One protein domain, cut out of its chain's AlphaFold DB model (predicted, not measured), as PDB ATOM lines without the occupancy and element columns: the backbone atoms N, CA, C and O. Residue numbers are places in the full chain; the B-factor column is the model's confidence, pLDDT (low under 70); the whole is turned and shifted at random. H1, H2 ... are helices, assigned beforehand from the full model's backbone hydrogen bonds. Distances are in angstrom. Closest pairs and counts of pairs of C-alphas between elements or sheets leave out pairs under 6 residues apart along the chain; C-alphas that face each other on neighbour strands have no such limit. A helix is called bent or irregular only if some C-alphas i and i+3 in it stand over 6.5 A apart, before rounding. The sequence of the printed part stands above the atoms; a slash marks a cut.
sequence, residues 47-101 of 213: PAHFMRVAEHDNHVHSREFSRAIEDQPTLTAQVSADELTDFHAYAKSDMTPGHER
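This is residues 47 to 101 of the 213 residues of an uncharacterized protein of Nocardioides currus (UniProt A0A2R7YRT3). One long helix, H1, makes the length of the model, and a shorter helix, H3, folds back at a steep slant to it and packs with its last residues, 87 to 92, on residues 59 to 66 of H1. Between them the chain turns round at the far end of H1 through the tiny helix H2 and a loop, where residues 77 to 83 stick out, so that H1, the turn and H3 frame an open triangle; after H3, residues 93 to 101 trail back toward the first half of H1. The printed part has 55 residues, with three named helices in the order H1, H2, H3 and no named strand, and its class is all helix. It is loose, with a radius of gyration of the C-alphas of 13.0 A, and a rod in outline, spanning 39 by 18 by 17 A.

H1, residues 47 to 70, is the longest helix. H3, residues 81 to 92, touches it, with 13 pairs of C-alphas within 8 A. The closest C-alphas are those of Arg 63 and Ala 91, 4.4 A apart. H1 touches H3 with residues 59 to 66 alone, and H3 touches H1 with residues 87 to 92 alone. H1 and H3 run opposite ways at a steep tilt of 57 degrees, and their centres are 13.7 A apart. H2, residues 73 to 76, and H1 touch only at the corner by their link, and only just, with 3 pairs of C-alphas within 8 A; H1 does so with residues 69 to 70 alone. The closest C-alphas there are those of Ile 69 and Thr 76, 6.4 A apart. H2 and H3 are apart. Every O i to N i+4 pair is within hydrogen-bond range in H1, and 6 of 8 are in H3; H2 is too short for such a pair, and its one O i to N i+3 pair is not within range.

H1 begins at C-alpha 47, (313.457, 141.906, 241.807), and reaches C-alpha 70 at (294.265, 159.381, 263.569), 33.9 A away. H2 has four residues, 73 to 76. H3 runs from residue 81 to 92, 15.5 A from first to last C-alpha, and ends at C-alpha 92, (305.932, 158.500, 260.111). H3 is irregular, but only just: C-alphas 83 and 86 are 6.9 A apart, and its line is a rough one.

The two C-alphas farthest apart are those of Pro 47 and Thr 74, 40.0 A. The first and last printed C-alphas, of Pro 47 and Arg 101, are 15.8 A apart. The printed part has no cut, and the links H1 to H2 and H2 to H3 are tight. Residues 77 to 83, of which 81 to 83 belong to H3, stand free. The mean pLDDT of the printed part is 74.9, and it is under 70 at residues 75 to 77, 79 to 83 and 97 to 101.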
ATOM      1  N   PRO A  47     313.837 142.109 240.409       71.00
ATOM      2  CA  PRO A  47     313.457 141.906 241.807       71.00
ATOM      3  C   PRO A  47     313.814 143.086 242.714       71.00
ATOM      4  O   PRO A  47     312.982 143.528 243.503       71.00
ATOM      5  N   ALA A  48     315.019 143.645 242.574       73.31
ATOM      6  CA  ALA A  48     315.455 144.778 243.387       73.31
ATOM      7  C   ALA A  48     314.611 146.030 243.109       73.31
ATOM      8  O   ALA A  48     314.263 146.762 244.029       73.31
ATOM      9  N   HIS A  49     314.258 146.279 241.848       73.19
ATOM     10  CA  HIS A  49     313.403 147.400 241.477       73.19
ATOM     11  C   HIS A  49     311.961 147.195 241.969       73.19
ATOM     12  O   HIS A  49     311.402 148.118 242.559       73.19
ATOM     13  N   PHE A  50     311.381 145.998 241.817       74.88
ATOM     14  CA  PHE A  50     310.053 145.683 242.365       74.88
ATOM     15  C   PHE A  50     309.984 145.931 243.871       74.88
ATOM     16  O   PHE A  50     309.044 146.569 244.334       74.88
ATOM     17  N   MET A  51     310.998 145.493 244.622       74.31
ATOM     18  CA  MET A  51     311.066 145.707 246.067       74.31
ATOM     19  C   MET A  51     311.055 147.188 246.432       74.31
ATOM     20  O   MET A  51     310.240 147.595 247.253       74.31
ATOM     21  N   ARG A  52     311.866 148.016 245.757       75.31
ATOM     22  CA  ARG A  52     311.892 149.463 246.029       75.31
ATOM     23  C   ARG A  52     310.525 150.118 245.844       75.31
ATOM     24  O   ARG A  52     310.154 151.015 246.594       75.31
ATOM     25  N   VAL A  53     309.770 149.657 244.852       74.69
ATOM     26  CA  VAL A  53     308.434 150.182 244.555       74.69
ATOM     27  C   VAL A  53     307.380 149.634 245.507       74.69
ATOM     28  O   VAL A  53     306.538 150.397 245.971       74.69
ATOM     29  N   ALA A  54     307.440 148.347 245.843       74.69
ATOM     30  CA  ALA A  54     306.556 147.754 246.837       74.69
ATOM     31  C   ALA A  54     306.735 148.427 248.205       74.69
ATOM     32  O   ALA A  54     305.752 148.744 248.867       74.69
ATOM     33  N   GLU A  55     307.976 148.713 248.601       73.88
ATOM     34  CA  GLU A  55     308.299 149.443 249.828       73.88
ATOM     35  C   GLU A  55     307.794 150.887 249.790       73.88
ATOM     36  O   GLU A  55     307.191 151.343 250.761       73.88
ATOM     37  N   HIS A  56     307.969 151.590 248.666       79.88
ATOM     38  CA  HIS A  56     307.399 152.922 248.456       79.88
ATOM     39  C   HIS A  56     305.878 152.934 248.627       79.88
ATOM     40  O   HIS A  56     305.341 153.729 249.399       79.88
ATOM     41  N   ASP A  57     305.178 152.058 247.905       75.75
ATOM     42  CA  ASP A  57     303.719 152.018 247.902       75.75
ATOM     43  C   ASP A  57     303.182 151.570 249.263       75.75
ATOM     44  O   ASP A  57     302.215 152.154 249.757       75.75
ATOM     45  N   ASN A  58     303.844 150.610 249.918       78.88
ATOM     46  CA  ASN A  58     303.526 150.221 251.286       78.88
ATOM     47  C   ASN A  58     303.708 151.393 252.253       78.88
ATOM     48  O   ASN A  58     302.805 151.675 253.032       78.88
ATOM     49  N   HIS A  59     304.813 152.133 252.165       78.69
ATOM     50  CA  HIS A  59     305.050 153.301 253.010       78.69
ATOM     51  C   HIS A  59     303.983 154.389 252.803       78.69
ATOM     52  O   HIS A  59     303.429 154.912 253.772       78.69
ATOM     53  N   VAL A  60     303.630 154.700 251.548       79.19
ATOM     54  CA  VAL A  60     302.560 155.659 251.233       79.19
ATOM     55  C   VAL A  60     301.218 155.181 251.785       79.19
ATOM     56  O   VAL A  60     300.534 155.953 252.455       79.19
ATOM     57  N   HIS A  61     300.844 153.920 251.556       77.81
ATOM     58  CA  HIS A  61     299.602 153.357 252.086       77.81
ATOM     59  C   HIS A  61     299.577 153.361 253.613       77.81
ATOM     60  O   HIS A  61     298.584 153.796 254.192       77.81
ATOM     61  N   SER A  62     300.663 152.952 254.270       79.62
ATOM     62  CA  SER A  62     300.790 152.992 255.726       79.62
ATOM     63  C   SER A  62     300.621 154.408 256.264       79.62
ATOM     64  O   SER A  62     299.912 154.604 257.247       79.62
ATOM     65  N   ARG A  63     301.197 155.413 255.594       82.81
ATOM     66  CA  ARG A  63     301.053 156.823 255.975       82.81
ATOM     67  C   ARG A  63     299.628 157.339 255.819       82.81
ATOM     68  O   ARG A  63     299.114 157.969 256.741       82.81
ATOM     69  N   GLU A  64     298.979 157.091 254.684       82.19
ATOM     70  CA  GLU A  64     297.600 157.556 254.473       82.19
ATOM     71  C   GLU A  64     296.602 156.802 255.366       82.19
ATOM     72  O   GLU A  64     295.684 157.411 255.912       82.19
ATOM     73  N   PHE A  65     296.810 155.504 255.598       81.31
ATOM     74  CA  PHE A  65     296.012 154.720 256.541       81.31
ATOM     75  C   PHE A  65     296.205 155.194 257.986       81.31
ATOM     76  O   PHE A  65     295.228 155.388 258.703       81.31
ATOM     77  N   SER A  66     297.453 155.459 258.392       82.25
ATOM     78  CA  SER A  66     297.778 156.053 259.693       82.25
ATOM     79  C   SER A  66     297.033 157.370 259.903       82.25
ATOM     80  O   SER A  66     296.424 157.555 260.951       82.25
ATOM     81  N   ARG A  67     297.042 158.263 258.906       82.62
ATOM     82  CA  ARG A  67     296.299 159.533 258.961       82.62
ATOM     83  C   ARG A  67     294.795 159.308 259.094       82.62
ATOM     84  O   ARG A  67     294.166 159.901 259.960       82.62
ATOM     85  N   ALA A  68     294.230 158.409 258.289       81.06
ATOM     86  CA  ALA A  68     292.801 158.114 258.325       81.06
ATOM     87  C   ALA A  68     292.336 157.537 259.678       81.06
ATOM     88  O   ALA A  68     291.214 157.815 260.098       81.06
ATOM     89  N   ILE A  69     293.179 156.752 260.361       80.88
ATOM     90  CA  ILE A  69     292.909 156.275 261.728       80.88
ATOM     91  C   ILE A  69     293.028 157.412 262.742       80.88
ATOM     92  O   ILE A  69     292.150 157.550 263.590       80.88
ATOM     93  N   GLU A  70     294.081 158.231 262.669       79.94
ATOM     94  CA  GLU A  70     294.265 159.381 263.569       79.94
ATOM     95  C   GLU A  70     293.073 160.355 263.494       79.94
ATOM     96  O   GLU A  70     292.624 160.864 264.523       79.94
ATOM     97  N   ASP A  71     292.491 160.522 262.305       81.00
ATOM     98  CA  ASP A  71     291.293 161.332 262.060       81.00
ATOM     99  C   ASP A  71     289.980 160.679 262.564       81.00
ATOM    100  O   ASP A  71     288.908 161.285 262.475       81.00
ATOM    101  N   GLN A  72     290.031 159.456 263.111       81.38
ATOM    102  CA  GLN A  72     288.880 158.674 263.592       81.38
ATOM    103  C   GLN A  72     289.048 158.254 265.068       81.38
ATOM    104  O   GLN A  72     289.345 157.092 265.364       81.38
ATOM    105  N   PRO A  73     288.754 159.148 266.037       72.69
ATOM    106  CA  PRO A  73     289.000 158.922 267.468       72.69
ATOM    107  C   PRO A  73     288.351 157.654 268.047       72.69
ATOM    108  O   PRO A  73     288.847 157.073 269.010       72.69
ATOM    109  N   THR A  74     287.231 157.211 267.469       77.50
ATOM    110  CA  THR A  74     286.521 155.990 267.870       77.50
ATOM    111  C   THR A  74     287.230 154.704 267.456       77.50
ATOM    112  O   THR A  74     287.088 153.707 268.157       77.50
ATOM    113  N   LEU A  75     287.976 154.709 266.346       67.50
ATOM    114  CA  LEU A  75     288.776 153.560 265.907       67.50
ATOM    115  C   LEU A  75     290.068 153.472 266.721       67.50
ATOM    116  O   LEU A  75     290.423 152.398 267.194       67.50
ATOM    117  N   THR A  76     290.704 154.614 266.985       65.31
ATOM    118  CA  THR A  76     291.917 154.707 267.811       65.31
ATOM    119  C   THR A  76     291.696 154.206 269.241       65.31
ATOM    120  O   THR A  76     292.604 153.654 269.846       65.31
ATOM    121  N   ALA A  77     290.481 154.347 269.782       68.75
ATOM    122  CA  ALA A  77     290.126 153.836 271.108       68.75
ATOM    123  C   ALA A  77     289.899 152.309 271.164       68.75
ATOM    124  O   ALA A  77     289.813 151.754 272.259       68.75
ATOM    125  N   GLN A  78     289.751 151.637 270.015       70.00
ATOM    126  CA  GLN A  78     289.446 150.200 269.921       70.00
ATOM    127  C   GLN A  78     290.666 149.331 269.611       70.00
ATOM    128  O   GLN A  78     290.604 148.119 269.806       70.00
ATOM    129  N   VAL A  79     291.754 149.929 269.131       68.69
ATOM    130  CA  VAL A  79     293.006 149.228 268.832       68.69
ATOM    131  C   VAL A  79     293.986 149.491 269.969       68.69
ATOM    132  O   VAL A  79     294.052 150.612 270.478       68.69
ATOM    133  N   SER A  80     294.723 148.471 270.415       68.12
ATOM    134  CA  SER A  80     295.678 148.687 271.501       68.12
ATOM    135  C   SER A  80     296.784 149.649 271.049       68.12
ATOM    136  O   SER A  80     297.256 149.597 269.911       68.12
ATOM    137  N   ALA A  81     297.192 150.555 271.942       66.56
ATOM    138  CA  ALA A  81     298.242 151.530 271.645       66.56
ATOM    139  C   ALA A  81     299.560 150.844 271.237       66.56
ATOM    140  O   ALA A  81     300.286 151.358 270.388       66.56
ATOM    141  N   ASP A  82     299.826 149.659 271.787       68.88
ATOM    142  CA  ASP A  82     301.027 148.874 271.505       68.88
ATOM    143  C   ASP A  82     301.012 148.295 270.076       68.88
ATOM    144  O   ASP A  82     302.024 148.369 269.384       68.88
ATOM    145  N   GLU A  83     299.864 147.815 269.574       65.62
ATOM    146  CA  GLU A  83     299.733 147.270 268.205       65.62
ATOM    147  C   GLU A  83     299.929 148.329 267.111       65.62
ATOM    148  O   GLU A  83     300.400 148.023 266.015       65.62
ATOM    149  N   LEU A  84     299.575 149.583 267.396       70.00
ATOM    150  CA  LEU A  84     299.713 150.684 266.445       70.00
ATOM    151  C   LEU A  84     301.053 151.415 266.550       70.00
ATOM    152  O   LEU A  84     301.388 152.175 265.642       70.00
ATOM    153  N   THR A  85     301.822 151.207 267.619       76.75
ATOM    154  CA  THR A  85     303.060 151.966 267.862       76.75
ATOM    155  C   THR A  85     304.085 151.732 266.754       76.75
ATOM    156  O   THR A  85     304.546 152.696 266.140       76.75
ATOM    157  N   ASP A  86     304.377 150.472 266.426       75.25
ATOM    158  CA  ASP A  86     305.346 150.129 265.378       75.25
ATOM    159  C   ASP A  86     304.843 150.532 263.984       75.25
ATOM    160  O   ASP A  86     305.598 151.053 263.159       75.25
ATOM    161  N   PHE A  87     303.540 150.370 263.737       75.19
ATOM    162  CA  PHE A  87     302.913 150.772 262.482       75.19
ATOM    163  C   PHE A  87     302.978 152.291 262.269       75.19
ATOM    164  O   PHE A  87     303.379 152.751 261.200       75.19
ATOM    165  N   HIS A  88     302.628 153.087 263.283       79.06
ATOM    166  CA  HIS A  88     302.718 154.544 263.221       79.06
ATOM    167  C   HIS A  88     304.166 155.020 263.130       79.06
ATOM    168  O   HIS A  88     304.430 155.995 262.426       79.06
ATOM    169  N   ALA A  89     305.104 154.348 263.804       81.69
ATOM    170  CA  ALA A  89     306.526 154.654 263.700       81.69
ATOM    171  C   ALA A  89     307.032 154.463 262.261       81.69
ATOM    172  O   ALA A  89     307.683 155.357 261.722       81.69
ATOM    173  N   TYR A  90     306.657 153.360 261.605       78.69
ATOM    174  CA  TYR A  90     306.960 153.124 260.192       78.69
ATOM    175  C   TYR A  90     306.251 154.121 259.259       78.69
ATOM    176  O   TYR A  90     306.857 154.673 258.345       78.69
ATOM    177  N   ALA A  91     304.971 154.410 259.502       79.88
ATOM    178  CA  ALA A  91     304.183 155.342 258.696       79.88
ATOM    179  C   ALA A  91     304.696 156.796 258.763       79.88
ATOM    180  O   ALA A  91     304.466 157.578 257.838       79.88
ATOM    181  N   LYS A  92     305.362 157.165 259.865       83.06
ATOM    182  CA  LYS A  92     305.932 158.500 260.111       83.06
ATOM    183  C   LYS A  92     307.420 158.600 259.780       83.06
ATOM    184  O   LYS A  92     307.950 159.708 259.847       83.06
ATOM    185  N   SER A  93     308.098 157.494 259.466       83.38
ATOM    186  CA  SER A  93     309.516 157.548 259.114       83.38
ATOM    187  C   SER A  93     309.718 158.263 257.780       83.38
ATOM    188  O   SER A  93     308.832 158.277 256.930       83.38
ATOM    189  N   ASP A  94     310.906 158.816 257.564       82.19
ATOM    190  CA  ASP A  94     311.259 159.301 256.236       82.19
ATOM    191  C   ASP A  94     311.397 158.123 255.265       82.19
ATOM    192  O   ASP A  94     311.814 157.019 255.627       82.19
ATOM    193  N   MET A  95     311.034 158.367 254.010       77.19
ATOM    194  CA  MET A  95     311.220 157.400 252.940       77.19
ATOM    195  C   MET A  95     312.711 157.243 252.638       77.19
ATOM    196  O   MET A  95     313.450 158.226 252.566       77.19
ATOM    197  N   THR A  96     313.155 156.004 252.428       73.62
ATOM    198  CA  THR A  96     314.558 155.740 252.094       73.62
ATOM    199  C   THR A  96     314.870 156.293 250.695       73.62
ATOM    200  O   THR A  96     314.158 155.953 249.747       73.62
ATOM    201  N   PRO A  97     315.927 157.112 250.515       65.44
ATOM    202  CA  PRO A  97     316.308 157.634 249.201       65.44
ATOM    203  C   PRO A  97     316.489 156.526 248.151       65.44
ATOM    204  O   PRO A  97     316.981 155.439 248.466       65.44
ATOM    205  N   GLY A  98     316.093 156.781 246.901       65.12
ATOM    206  CA  GLY A  98     316.132 155.795 245.809       65.12
ATOM    207  C   GLY A  98     314.889 154.903 245.705       65.12
ATOM    208  O   GLY A  98     314.815 154.062 244.806       65.12
ATOM    209  N   HIS A  99     313.918 155.087 246.602       62.59
ATOM    210  CA  HIS A  99     312.617 154.414 246.586       62.59
ATOM    211  C   HIS A  99     311.522 155.349 246.046       62.59
ATOM    212  O   HIS A  99     310.340 155.112 246.246       62.59
ATOM    213  N   GLU A 100     311.875 156.439 245.361       62.81
ATOM    214  CA  GLU A 100     310.894 157.359 244.792       62.81
ATOM    215  C   GLU A 100     310.182 156.755 243.567       62.81
ATOM    216  O   GLU A 100     310.713 155.920 242.826       62.81
ATOM    217  N   ARG A 101     308.949 157.216 243.332       60.12
ATOM    218  CA  ARG A 101     308.052 156.733 242.274       60.12
ATOM    219  C   ARG A 101     308.700 156.822 240.879       60.12
ATOM    220  O   ARG A 101     308.698 157.874 240.244       60.12
TER     221      ARG A 101